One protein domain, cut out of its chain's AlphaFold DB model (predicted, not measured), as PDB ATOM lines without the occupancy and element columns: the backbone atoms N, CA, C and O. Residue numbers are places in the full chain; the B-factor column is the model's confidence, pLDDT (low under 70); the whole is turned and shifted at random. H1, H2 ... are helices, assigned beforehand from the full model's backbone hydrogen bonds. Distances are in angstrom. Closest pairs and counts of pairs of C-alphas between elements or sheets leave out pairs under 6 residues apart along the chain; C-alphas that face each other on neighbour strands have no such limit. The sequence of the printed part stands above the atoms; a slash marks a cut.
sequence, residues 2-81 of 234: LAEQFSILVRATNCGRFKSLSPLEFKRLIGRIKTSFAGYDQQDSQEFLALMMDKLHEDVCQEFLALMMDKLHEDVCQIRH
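What this domain is: This is residues 2 to 81 of the 234 residues of the protein "Predicted protein" of Nematostella vectensis (UniProt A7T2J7). A long helix, H3, makes most of the length of this model, and a hairpin of two shorter helices, H1 and H2, sits at one side of it, with the first residues of H1 meeting H3 near its middle. Beyond that meeting place residues 61 to 67 of H3 stick out, and so do residues 14 to 19 at the turn of the hairpin. The printed part has 80 residues with three named helices in the order H1, H2, H3 and no named strand: an all helix domain. It is only just loose, close to extended, with a radius of gyration of the C-alphas of 17.0 A, and elongated, spanning 50 by 32 by 18 A.

How they stand to each other: Begin with H1, residues 2 to 14, and look on to H2, residues 24 to 33: they form a helical hairpin, at a shallow tilt of 26 degrees, opposite ways. H1 touches H2 with residues 2 to 6 alone; their closest C-alphas, those of Gln 5 and Phe 26, are 6.1 A apart. Go on to H3, residues 45 to 71, whose residues 55 to 60 alone touch residues 2 to 3 of H1. There the closest C-alphas, of Ala 3 and Leu 56, are 5.6 A apart, and the helices run opposite ways at a steep tilt of 68 degrees, only just short of about perpendicular. H2 and H3 are near each other, with 7 pairs of C-alphas within 10 A. In H1, H2 and H3 every O i to N i+4 pair is within hydrogen-bond range.

Where its parts are: Find C-alpha 2 at (86.375, 185.816, 126.314); from there H1 runs 18.3 A to C-alpha 14. H2 covers 14.4 A from C-alpha 24 to C-alpha 33. H3 runs 38.7 A from C-alpha 45 at (80.103, 193.761, 140.290) to C-alpha 71 at (91.506, 163.716, 118.792).

The domain as a whole: The C-alphas farthest apart, of Lys 19 and Gln 78, are 53.0 A apart. The printed part has no cut; the link from H2 to H3 is long, with 11 residues. Look in the B-factor column at residues 60 to 81: their pLDDT is under 70.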
ATOM      1  N   LEU A   2      86.194 185.141 125.030       88.81
ATOM      2  CA  LEU A   2      86.375 185.816 126.314       88.81
ATOM      3  C   LEU A   2      87.629 185.343 127.047       88.81
ATOM      4  O   LEU A   2      88.377 186.184 127.542       88.81
ATOM      5  N   ALA A   3      87.875 184.030 127.097       85.44
ATOM      6  CA  ALA A   3      89.048 183.469 127.769       85.44
ATOM      7  C   ALA A   3      90.359 184.024 127.188       85.44
ATOM      8  O   ALA A   3      91.251 184.431 127.934       85.44
ATOM      9  N   GLU A   4      90.439 184.137 125.863       87.19
ATOM     10  CA  GLU A   4      91.585 184.715 125.165       87.19
ATOM     11  C   GLU A   4      91.789 186.189 125.541       87.19
ATOM     12  O   GLU A   4      92.862 186.557 126.025       87.19
ATOM     13  N   GLN A   5      90.759 187.032 125.405       91.75
ATOM     14  CA  GLN A   5      90.863 188.456 125.750       91.75
ATOM     15  C   GLN A   5      91.181 188.678 127.233       91.75
ATOM     16  O   GLN A   5      91.981 189.549 127.584       91.75
ATOM     17  N   PHE A   6      90.600 187.866 128.114       90.19
ATOM     18  CA  PHE A   6      90.902 187.905 129.538       90.19
ATOM     19  C   PHE A   6      92.359 187.507 129.815       90.19
ATOM     20  O   PHE A   6      93.041 188.173 130.596       90.19
ATOM     21  N   SER A   7      92.884 186.491 129.120       86.44
ATOM     22  CA  SER A   7      94.281 186.063 129.258       86.44
ATOM     23  C   SER A   7      95.275 187.166 128.874       86.44
ATOM     24  O   SER A   7      96.293 187.340 129.550       86.44
ATOM     25  N   ILE A   8      94.962 187.964 127.845       89.75
ATOM     26  CA  ILE A   8      95.780 189.108 127.420       89.75
ATOM     27  C   ILE A   8      95.868 190.133 128.552       89.75
ATOM     28  O   ILE A   8      96.968 190.582 128.886       89.75
ATOM     29  N   LEU A   9      94.737 190.467 129.183       90.19
ATOM     30  CA  LEU A   9      94.715 191.386 130.320       90.19
ATOM     31  C   LEU A   9      95.519 190.846 131.503       90.19
ATOM     32  O   LEU A   9      96.352 191.574 132.035       90.19
ATOM     33  N   VAL A  10      95.329 189.579 131.881       86.94
ATOM     34  CA  VAL A  10      96.055 188.945 132.997       86.94
ATOM     35  C   VAL A  10      97.567 188.937 132.759       86.94
ATOM     36  O   VAL A  10      98.351 189.186 133.676       86.94
ATOM     37  N   ARG A  11      98.008 188.671 131.527       86.00
ATOM     38  CA  ARG A  11      99.431 188.725 131.164       86.00
ATOM     39  C   ARG A  11      99.963 190.153 131.226       86.00
ATOM     40  O   ARG A  11     101.044 190.384 131.765       86.00
ATOM     41  N   ALA A  12      99.207 191.117 130.706       88.19
ATOM     42  CA  ALA A  12      99.608 192.517 130.695       88.19
ATOM     43  C   ALA A  12      99.678 193.117 132.110       88.19
ATOM     44  O   ALA A  12     100.623 193.847 132.405       88.19
ATOM     45  N   THR A  13      98.746 192.783 133.007       86.38
ATOM     46  CA  THR A  13      98.769 193.261 134.400       86.38
ATOM     47  C   THR A  13      99.921 192.655 135.197       86.38
ATOM     48  O   THR A  13     100.552 193.357 135.983       86.38
ATOM     49  N   ASN A  14     100.265 191.388 134.954       84.38
ATOM     50  CA  ASN A  14     101.338 190.713 135.686       84.38
ATOM     51  C   ASN A  14     102.747 190.913 135.104       84.38
ATOM     52  O   ASN A  14     103.725 190.518 135.732       84.38
ATOM     53  N   CYS A  15     102.900 191.535 133.931       85.62
ATOM     54  CA  CYS A  15     104.229 191.700 133.325       85.62
ATOM     55  C   CYS A  15     105.112 192.759 134.014       85.62
ATOM     56  O   CYS A  15     106.288 192.884 133.674       85.62
ATOM     57  N   GLY A  16     104.553 193.564 134.928       85.62
ATOM     58  CA  GLY A  16     105.276 194.606 135.669       85.62
ATOM     59  C   GLY A  16     105.718 195.821 134.839       85.62
ATOM     60  O   GLY A  16     106.415 196.690 135.355       85.62
ATOM     61  N   ARG A  17     105.334 195.905 133.556       89.25
ATOM     62  CA  ARG A  17     105.751 196.990 132.644       89.25
ATOM     63  C   ARG A  17     104.847 198.217 132.680       89.25
ATOM     64  O   ARG A  17     105.272 199.296 132.279       89.25
ATOM     65  N   PHE A  18     103.604 198.055 133.120       90.81
ATOM     66  CA  PHE A  18     102.582 199.093 133.045       90.81
ATOM     67  C   PHE A  18     102.121 199.494 134.441       90.81
ATOM     68  O   PHE A  18     101.915 198.640 135.298       90.81
ATOM     69  N   LYS A  19     101.936 200.802 134.656       91.00
ATOM     70  CA  LYS A  19     101.322 201.326 135.887       91.00
ATOM     71  C   LYS A  19      99.801 201.167 135.879       91.00
ATOM     72  O   LYS A  19      99.209 200.939 136.922       91.00
ATOM     73  N   SER A  20      99.189 201.289 134.704       92.88
ATOM     74  CA  SER A  20      97.757 201.117 134.476       92.88
ATOM     75  C   SER A  20      97.506 200.668 133.034       92.88
ATOM     76  O   SER A  20      98.356 200.853 132.159       92.88
ATOM     77  N   LEU A  21      96.342 200.065 132.790       93.75
ATOM     78  CA  LEU A  21      95.912 199.566 131.484       93.75
ATOM     79  C   LEU A  21      94.445 199.926 131.256       93.75
ATOM     80  O   LEU A  21      93.651 199.893 132.192       93.75
ATOM     81  N   SER A  22      94.081 200.240 130.010       95.06
ATOM     82  CA  SER A  22      92.681 200.434 129.621       95.06
ATOM     83  C   SER A  22      92.131 199.141 129.008       95.06
ATOM     84  O   SER A  22      92.609 198.735 127.945       95.06
ATOM     85  N   PRO A  23      91.136 198.477 129.624       94.88
ATOM     86  CA  PRO A  23      90.584 197.219 129.128       94.88
ATOM     87  C   PRO A  23      89.530 197.449 128.028       94.88
ATOM     88  O   PRO A  23      88.454 196.860 128.069       94.88
ATOM     89  N   LEU A  24      89.798 198.325 127.053       94.62
ATOM     90  CA  LEU A  24      88.798 198.770 126.069       94.62
ATOM     91  C   LEU A  24      88.239 197.618 125.224       94.62
ATOM     92  O   LEU A  24      87.021 197.487 125.097       94.62
ATOM     93  N   GLU A  25      89.112 196.778 124.669       94.81
ATOM     94  CA  GLU A  25      88.686 195.643 123.838       94.81
ATOM     95  C   GLU A  25      87.912 194.607 124.651       94.81
ATOM     96  O   GLU A  25      86.855 194.136 124.232       94.81
ATOM     97  N   PHE A  26      88.363 194.352 125.878       95.75
ATOM     98  CA  PHE A  26      87.654 193.494 126.815       95.75
ATOM     99  C   PHE A  26      86.271 194.058 127.180       95.75
ATOM    100  O   PHE A  26      85.277 193.339 127.113       95.75
ATOM    101  N   LYS A  27      86.154 195.362 127.466       95.94
ATOM    102  CA  LYS A  27      84.863 196.021 127.732       95.94
ATOM    103  C   LYS A  27      83.926 195.951 126.525       95.94
ATOM    104  O   LYS A  27      82.732 195.705 126.692       95.94
ATOM    105  N   ARG A  28      84.443 196.141 125.307       95.81
ATOM    106  CA  ARG A  28      83.658 195.985 124.072       95.81
ATOM    107  C   ARG A  28      83.138 194.560 123.924       95.81
ATOM    108  O   ARG A  28      81.965 194.391 123.604       95.81
ATOM    109  N   LEU A  29      83.976 193.555 124.182       96.19
ATOM    110  CA  LEU A  29      83.574 192.151 124.143       96.19
ATOM    111  C   LEU A  29      82.480 191.845 125.174       96.19
ATOM    112  O   LEU A  29      81.440 191.304 124.809       96.19
ATOM    113  N   ILE A  30      82.657 192.265 126.427       96.25
ATOM    114  CA  ILE A  30      81.639 192.103 127.474       96.25
ATOM    115  C   ILE A  30      80.309 192.745 127.062       96.25
ATOM    116  O   ILE A  30      79.260 192.124 127.214       96.25
ATOM    117  N   GLY A  31      80.342 193.946 126.479       95.94
ATOM    118  CA  GLY A  31      79.140 194.620 125.984       95.94
ATOM    119  C   GLY A  31      78.425 193.873 124.851       95.94
ATOM    120  O   GLY A  31      77.204 193.969 124.741       95.94
ATOM    121  N   ARG A  32      79.156 193.104 124.028       95.75
ATOM    122  CA  ARG A  32      78.561 192.207 123.020       95.75
ATOM    123  C   ARG A  32      77.943 190.964 123.655       95.75
ATOM    124  O   ARG A  32      76.863 190.560 123.242       95.75
ATOM    125  N   ILE A  33      78.616 190.376 124.647       93.38
ATOM    126  CA  ILE A  33      78.140 189.185 125.369       93.38
ATOM    127  C   ILE A  33      76.862 189.509 126.151       93.38
ATOM    128  O   ILE A  33      75.910 188.732 126.144       93.38
ATOM    129  N   LYS A  34      76.835 190.661 126.828       93.44
ATOM    130  CA  LYS A  34      75.692 191.117 127.612       93.44
ATOM    131  C   LYS A  34      75.521 192.626 127.480       93.44
ATOM    132  O   LYS A  34      76.285 193.421 128.024       93.44
ATOM    133  N   THR A  35      74.460 193.008 126.776       93.69
ATOM    134  CA  THR A  35      74.181 194.389 126.360       93.69
ATOM    135  C   THR A  35      73.989 195.366 127.517       93.69
ATOM    136  O   THR A  35      74.295 196.545 127.350       93.69
ATOM    137  N   SER A  36      73.569 194.907 128.703       91.25
ATOM    138  CA  SER A  36      73.492 195.762 129.900       91.25
ATOM    139  C   SER A  36      74.859 196.324 130.304       91.25
ATOM    140  O   SER A  36      74.942 197.439 130.804       91.25
ATOM    141  N   PHE A  37      75.947 195.614 129.997       94.38
ATOM    142  CA  PHE A  37      77.312 196.087 130.205       94.38
ATOM    143  C   PHE A  37      77.881 196.836 128.994       94.38
ATOM    144  O   PHE A  37      79.065 197.159 128.998       94.38
ATOM    145  N   ALA A  38      77.115 197.114 127.933       94.31
ATOM    146  CA  ALA A  38      77.622 197.845 126.766       94.31
ATOM    147  C   ALA A  38      77.747 199.352 127.029       94.31
ATOM    148  O   ALA A  38      78.686 199.978 126.535       94.31
ATOM    149  N   GLY A  39      76.840 199.902 127.841       92.88
ATOM    150  CA  GLY A  39      76.787 201.319 128.186       92.88
ATOM    151  C   GLY A  39      77.896 201.790 129.132       92.88
ATOM    152  O   GLY A  39      78.894 201.095 129.367       92.88
ATOM    153  N   TYR A  40      77.687 202.998 129.654       91.56
ATOM    154  CA  TYR A  40      78.553 203.676 130.628       91.56
ATOM    155  C   TYR A  40      77.901 203.809 132.008       91.56
ATOM    156  O   TYR A  40      78.496 204.388 132.914       91.56
ATOM    157  N   ASP A  41      76.687 203.280 132.163       88.69
ATOM    158  CA  ASP A  41      76.000 203.243 133.446       88.69
ATOM    159  C   ASP A  41      76.744 202.327 134.414       88.69
ATOM    160  O   ASP A  41      77.346 201.324 134.011       88.69
ATOM    161  N   GLN A  42      76.679 202.656 135.700       87.50
ATOM    162  CA  GLN A  42      77.233 201.797 136.736       87.50
ATOM    163  C   GLN A  42      76.466 200.481 136.809       87.50
ATOM    164  O   GLN A  42      75.255 200.437 136.603       87.50
ATOM    165  N   GLN A  43      77.195 199.409 137.099       89.31
ATOM    166  CA  GLN A  43      76.654 198.060 137.133       89.31
ATOM    167  C   GLN A  43      77.081 197.348 138.407       89.31
ATOM    168  O   GLN A  43      78.039 197.736 139.076       89.31
ATOM    169  N   ASP A  44      76.370 196.271 138.707       86.44
ATOM    170  CA  ASP A  44      76.668 195.426 139.845       86.44
ATOM    171  C   ASP A  44      77.876 194.514 139.559       86.44
ATOM    172  O   ASP A  44      77.871 193.704 138.626       86.44
ATOM    173  N   SER A  45      78.918 194.622 140.389       86.75
ATOM    174  CA  SER A  45      80.103 193.761 140.290       86.75
ATOM    175  C   SER A  45      79.802 192.270 140.512       86.75
ATOM    176  O   SER A  45      80.527 191.432 139.979       86.75
ATOM    177  N   GLN A  46      78.736 191.919 141.243       81.38
ATOM    178  CA  GLN A  46      78.322 190.525 141.441       81.38
ATOM    179  C   GLN A  46      77.711 189.946 140.164       81.38
ATOM    180  O   GLN A  46      78.059 188.833 139.768       81.38
ATOM    181  N   GLU A  47      76.872 190.722 139.476       84.19
ATOM    182  CA  GLU A  47      76.311 190.343 138.178       84.19
ATOM    183  C   GLU A  47      77.415 190.203 137.121       84.19
ATOM    184  O   GLU A  47      77.408 189.260 136.325       84.19
ATOM    185  N   PHE A  48      78.389 191.117 137.138       88.69
ATOM    186  CA  PHE A  48      79.554 191.043 136.263       88.69
ATOM    187  C   PHE A  48      80.399 189.793 136.546       88.69
ATOM    188  O   PHE A  48      80.779 189.087 135.612       88.69
ATOM    189  N   LEU A  49      80.664 189.485 137.820       84.00
ATOM    190  CA  LEU A  49      81.429 188.302 138.210       84.00
ATOM    191  C   LEU A  49      80.726 187.008 137.789       84.00
ATOM    192  O   LEU A  49      81.378 186.123 137.243       84.00
ATOM    193  N   ALA A  50      79.412 186.905 137.999       78.88
ATOM    194  CA  ALA A  50      78.634 185.741 137.583       78.88
ATOM    195  C   ALA A  50      78.725 185.524 136.063       78.88
ATOM    196  O   ALA A  50      79.060 184.429 135.619       78.88
ATOM    197  N   LEU A  51      78.541 186.591 135.273       86.44
ATOM    198  CA  LEU A  51      78.709 186.536 133.819       86.44
ATOM    199  C   LEU A  51      80.109 186.049 133.424       86.44
ATOM    200  O   LEU A  51      80.244 185.197 132.547       86.44
ATOM    201  N   MET A  52      81.144 186.616 134.050       85.88
ATOM    202  CA  MET A  52      82.535 186.256 133.784       85.88
ATOM    203  C   MET A  52      82.795 184.780 134.061       85.88
ATOM    204  O   MET A  52      83.390 184.109 133.223       85.88
ATOM    205  N   MET A  53      82.341 184.272 135.208       78.31
ATOM    206  CA  MET A  53      82.542 182.874 135.586       78.31
ATOM    207  C   MET A  53      81.826 181.925 134.629       78.31
ATOM    208  O   MET A  53      82.451 180.990 134.131       78.31
ATOM    209  N   ASP A  54      80.562 182.202 134.306       77.69
ATOM    210  CA  ASP A  54      79.782 181.372 133.386       77.69
ATOM    211  C   ASP A  54      80.431 181.326 131.997       77.69
ATOM    212  O   ASP A  54      80.614 180.255 131.421       77.69
ATOM    213  N   LYS A  55      80.848 182.480 131.459       84.19
ATOM    214  CA  LYS A  55      81.424 182.539 130.108       84.19
ATOM    215  C   LYS A  55      82.857 182.046 130.017       84.19
ATOM    216  O   LYS A  55      83.209 181.450 129.004       84.19
ATOM    217  N   LEU A  56      83.671 182.225 131.054       79.69
ATOM    218  CA  LEU A  56      84.984 181.582 131.111       79.69
ATOM    219  C   LEU A  56      84.848 180.061 131.225       79.69
ATOM    220  O   LEU A  56      85.598 179.339 130.573       79.69
ATOM    221  N   HIS A  57      83.887 179.572 132.017       75.56
ATOM    222  CA  HIS A  57      83.586 178.147 132.092       75.56
ATOM    223  C   HIS A  57      83.175 177.595 130.729       75.56
ATOM    224  O   HIS A  57      83.746 176.607 130.280       75.56
ATOM    225  N   GLU A  58      82.235 178.252 130.049       78.06
ATOM    226  CA  GLU A  58      81.824 177.862 128.702       78.06
ATOM    227  C   GLU A  58      83.005 177.851 127.724       78.06
ATOM    228  O   GLU A  58      83.232 176.823 127.094       78.06
ATOM    229  N   ASP A  59      83.789 178.930 127.629       77.38
ATOM    230  CA  ASP A  59      84.913 179.022 126.686       77.38
ATOM    231  C   ASP A  59      85.942 177.898 126.903       77.38
ATOM    232  O   ASP A  59      86.312 177.202 125.957       77.38
ATOM    233  N   VAL A  60      86.370 177.664 128.149       69.69
ATOM    234  CA  VAL A  60      87.412 176.665 128.447       69.69
ATOM    235  C   VAL A  60      86.880 175.233 128.325       69.69
ATOM    236  O   VAL A  60      87.582 174.347 127.833       69.69
ATOM    237  N   CYS A  61      85.636 174.975 128.739       67.81
ATOM    238  CA  CYS A  61      85.026 173.653 128.589       67.81
ATOM    239  C   CYS A  61      84.750 173.315 127.119       67.81
ATOM    240  O   CYS A  61      84.926 172.164 126.716       67.81
ATOM    241  N   GLN A  62      84.343 174.296 126.307       61.22
ATOM    242  CA  GLN A  62      84.140 174.114 124.869       61.22
ATOM    243  C   GLN A  62      85.461 173.857 124.142       61.22
ATOM    244  O   GLN A  62      85.507 172.965 123.302       61.22
ATOM    245  N   GLU A  63      86.548 174.552 124.496       56.25
ATOM    246  CA  GLU A  63      87.882 174.262 123.950       56.25
ATOM    247  C   GLU A  63      88.348 172.842 124.293       56.25
ATOM    248  O   GLU A  63      88.878 172.143 123.433       56.25
ATOM    249  N   PHE A  64      88.093 172.370 125.517       51.97
ATOM    250  CA  PHE A  64      88.434 171.004 125.925       51.97
ATOM    251  C   PHE A  64      87.595 169.945 125.190       51.97
ATOM    252  O   PHE A  64      88.128 168.915 124.775       51.97
ATOM    253  N   LEU A  65      86.301 170.212 124.970       50.78
ATOM    254  CA  LEU A  65      85.422 169.374 124.149       50.78
ATOM    255  C   LEU A  65      85.855 169.369 122.679       50.78
ATOM    256  O   LEU A  65      85.911 168.297 122.088       50.78
ATOM    257  N   ALA A  66      86.210 170.518 122.103       50.12
ATOM    258  CA  ALA A  66      86.695 170.620 120.728       50.12
ATOM    259  C   ALA A  66      88.029 169.877 120.538       50.12
ATOM    260  O   ALA A  66      88.162 169.103 119.596       50.12
ATOM    261  N   LEU A  67      88.973 170.005 121.480       49.34
ATOM    262  CA  LEU A  67      90.237 169.253 121.476       49.34
ATOM    263  C   LEU A  67      90.038 167.746 121.673       49.34
ATOM    264  O   LEU A  67      90.770 166.948 121.080       49.34
ATOM    265  N   MET A  68      89.069 167.339 122.500       47.38
ATOM    266  CA  MET A  68      88.665 165.937 122.580       47.38
ATOM    267  C   MET A  68      88.057 165.477 121.253       47.38
ATOM    268  O   MET A  68      88.446 164.422 120.768       47.38
ATOM    269  N   MET A  69      87.166 166.256 120.639       45.50
ATOM    270  CA  MET A  69      86.511 165.903 119.376       45.50
ATOM    271  C   MET A  69      87.474 165.860 118.179       45.50
ATOM    272  O   MET A  69      87.297 164.997 117.323       45.50
ATOM    273  N   ASP A  70      88.522 166.689 118.151       44.56
ATOM    274  CA  ASP A  70      89.576 166.635 117.125       44.56
ATOM    275  C   ASP A  70      90.489 165.408 117.291       44.56
ATOM    276  O   ASP A  70      90.893 164.800 116.302       44.56
ATOM    277  N   LYS A  71      90.774 164.976 118.531       42.06
ATOM    278  CA  LYS A  71      91.506 163.716 118.792       42.06
ATOM    279  C   LYS A  71      90.643 162.460 118.662       42.06
ATOM    280  O   LYS A  71      91.187 161.369 118.546       42.06
ATOM    281  N   LEU A  72      89.320 162.605 118.697       42.00
ATOM    282  CA  LEU A  72      88.347 161.516 118.615       42.00
ATOM    283  C   LEU A  72      87.655 161.433 117.243       42.00
ATOM    284  O   LEU A  72      86.717 160.650 117.094       42.00
ATOM    285  N   HIS A  73      88.102 162.187 116.231       42.66
ATOM    286  CA  HIS A  73      87.490 162.139 114.897       42.66
ATOM    287  C   HIS A  73      87.661 160.781 114.189       42.66
ATOM    288  O   HIS A  73      86.895 160.488 113.273       42.66
ATOM    289  N   GLU A  74      88.582 159.918 114.636       43.81
ATOM    290  CA  GLU A  74      88.650 158.531 114.148       43.81
ATOM    291  C   GLU A  74      87.686 157.567 114.873       43.81
ATOM    292  O   GLU A  74      87.236 156.616 114.241       43.81
ATOM    293  N   ASP A  75      87.237 157.850 116.109       40.03
ATOM    294  CA  ASP A  75      86.495 156.865 116.929       40.03
ATOM    295  C   ASP A  75      85.121 157.322 117.497       40.03
ATOM    296  O   ASP A  75      84.349 156.488 117.974       40.03
ATOM    297  N   VAL A  76      84.730 158.608 117.443       39.59
ATOM    298  CA  VAL A  76      83.511 159.137 118.131       39.59
ATOM    299  C   VAL A  76      82.390 159.598 117.193       39.59
ATOM    300  O   VAL A  76      81.455 160.289 117.595       39.59
ATOM    301  N   CYS A  77      82.338 159.110 115.955       37.38
ATOM    302  CA  CYS A  77      81.119 159.268 115.146       37.38
ATOM    303  C   CYS A  77      79.893 158.479 115.678       37.38
ATOM    304  O   CYS A  77      78.829 158.541 115.063       37.38
ATOM    305  N   GLN A  78      79.978 157.788 116.829       40.44
ATOM    306  CA  GLN A  78      78.862 157.015 117.406       40.44
ATOM    307  C   GLN A  78      78.275 157.528 118.734       40.44
ATOM    308  O   GLN A  78      77.207 157.058 119.123       40.44
ATOM    309  N   ILE A  79      78.867 158.510 119.425       43.50
ATOM    310  CA  ILE A  79      78.332 158.983 120.721       43.50
ATOM    311  C   ILE A  79      77.855 160.431 120.602       43.50
ATOM    312  O   ILE A  79      78.484 161.373 121.066       43.50
ATOM    313  N   ARG A  80      76.680 160.605 119.988       43.97
ATOM    314  CA  ARG A  80      75.916 161.868 120.013       43.97
ATOM    315  C   ARG A  80      74.985 161.989 121.227       43.97
ATOM    316  O   ARG A  80      74.192 162.922 121.293       43.97
ATOM    317  N   HIS A  81      75.062 161.069 122.191       40.66
ATOM    318  CA  HIS A  81      74.140 161.019 123.323       40.66
ATOM    319  C   HIS A  81      74.901 160.975 124.652       40.66
ATOM    320  O   HIS A  81      75.514 159.964 124.994       40.66
TER     321      HIS A  81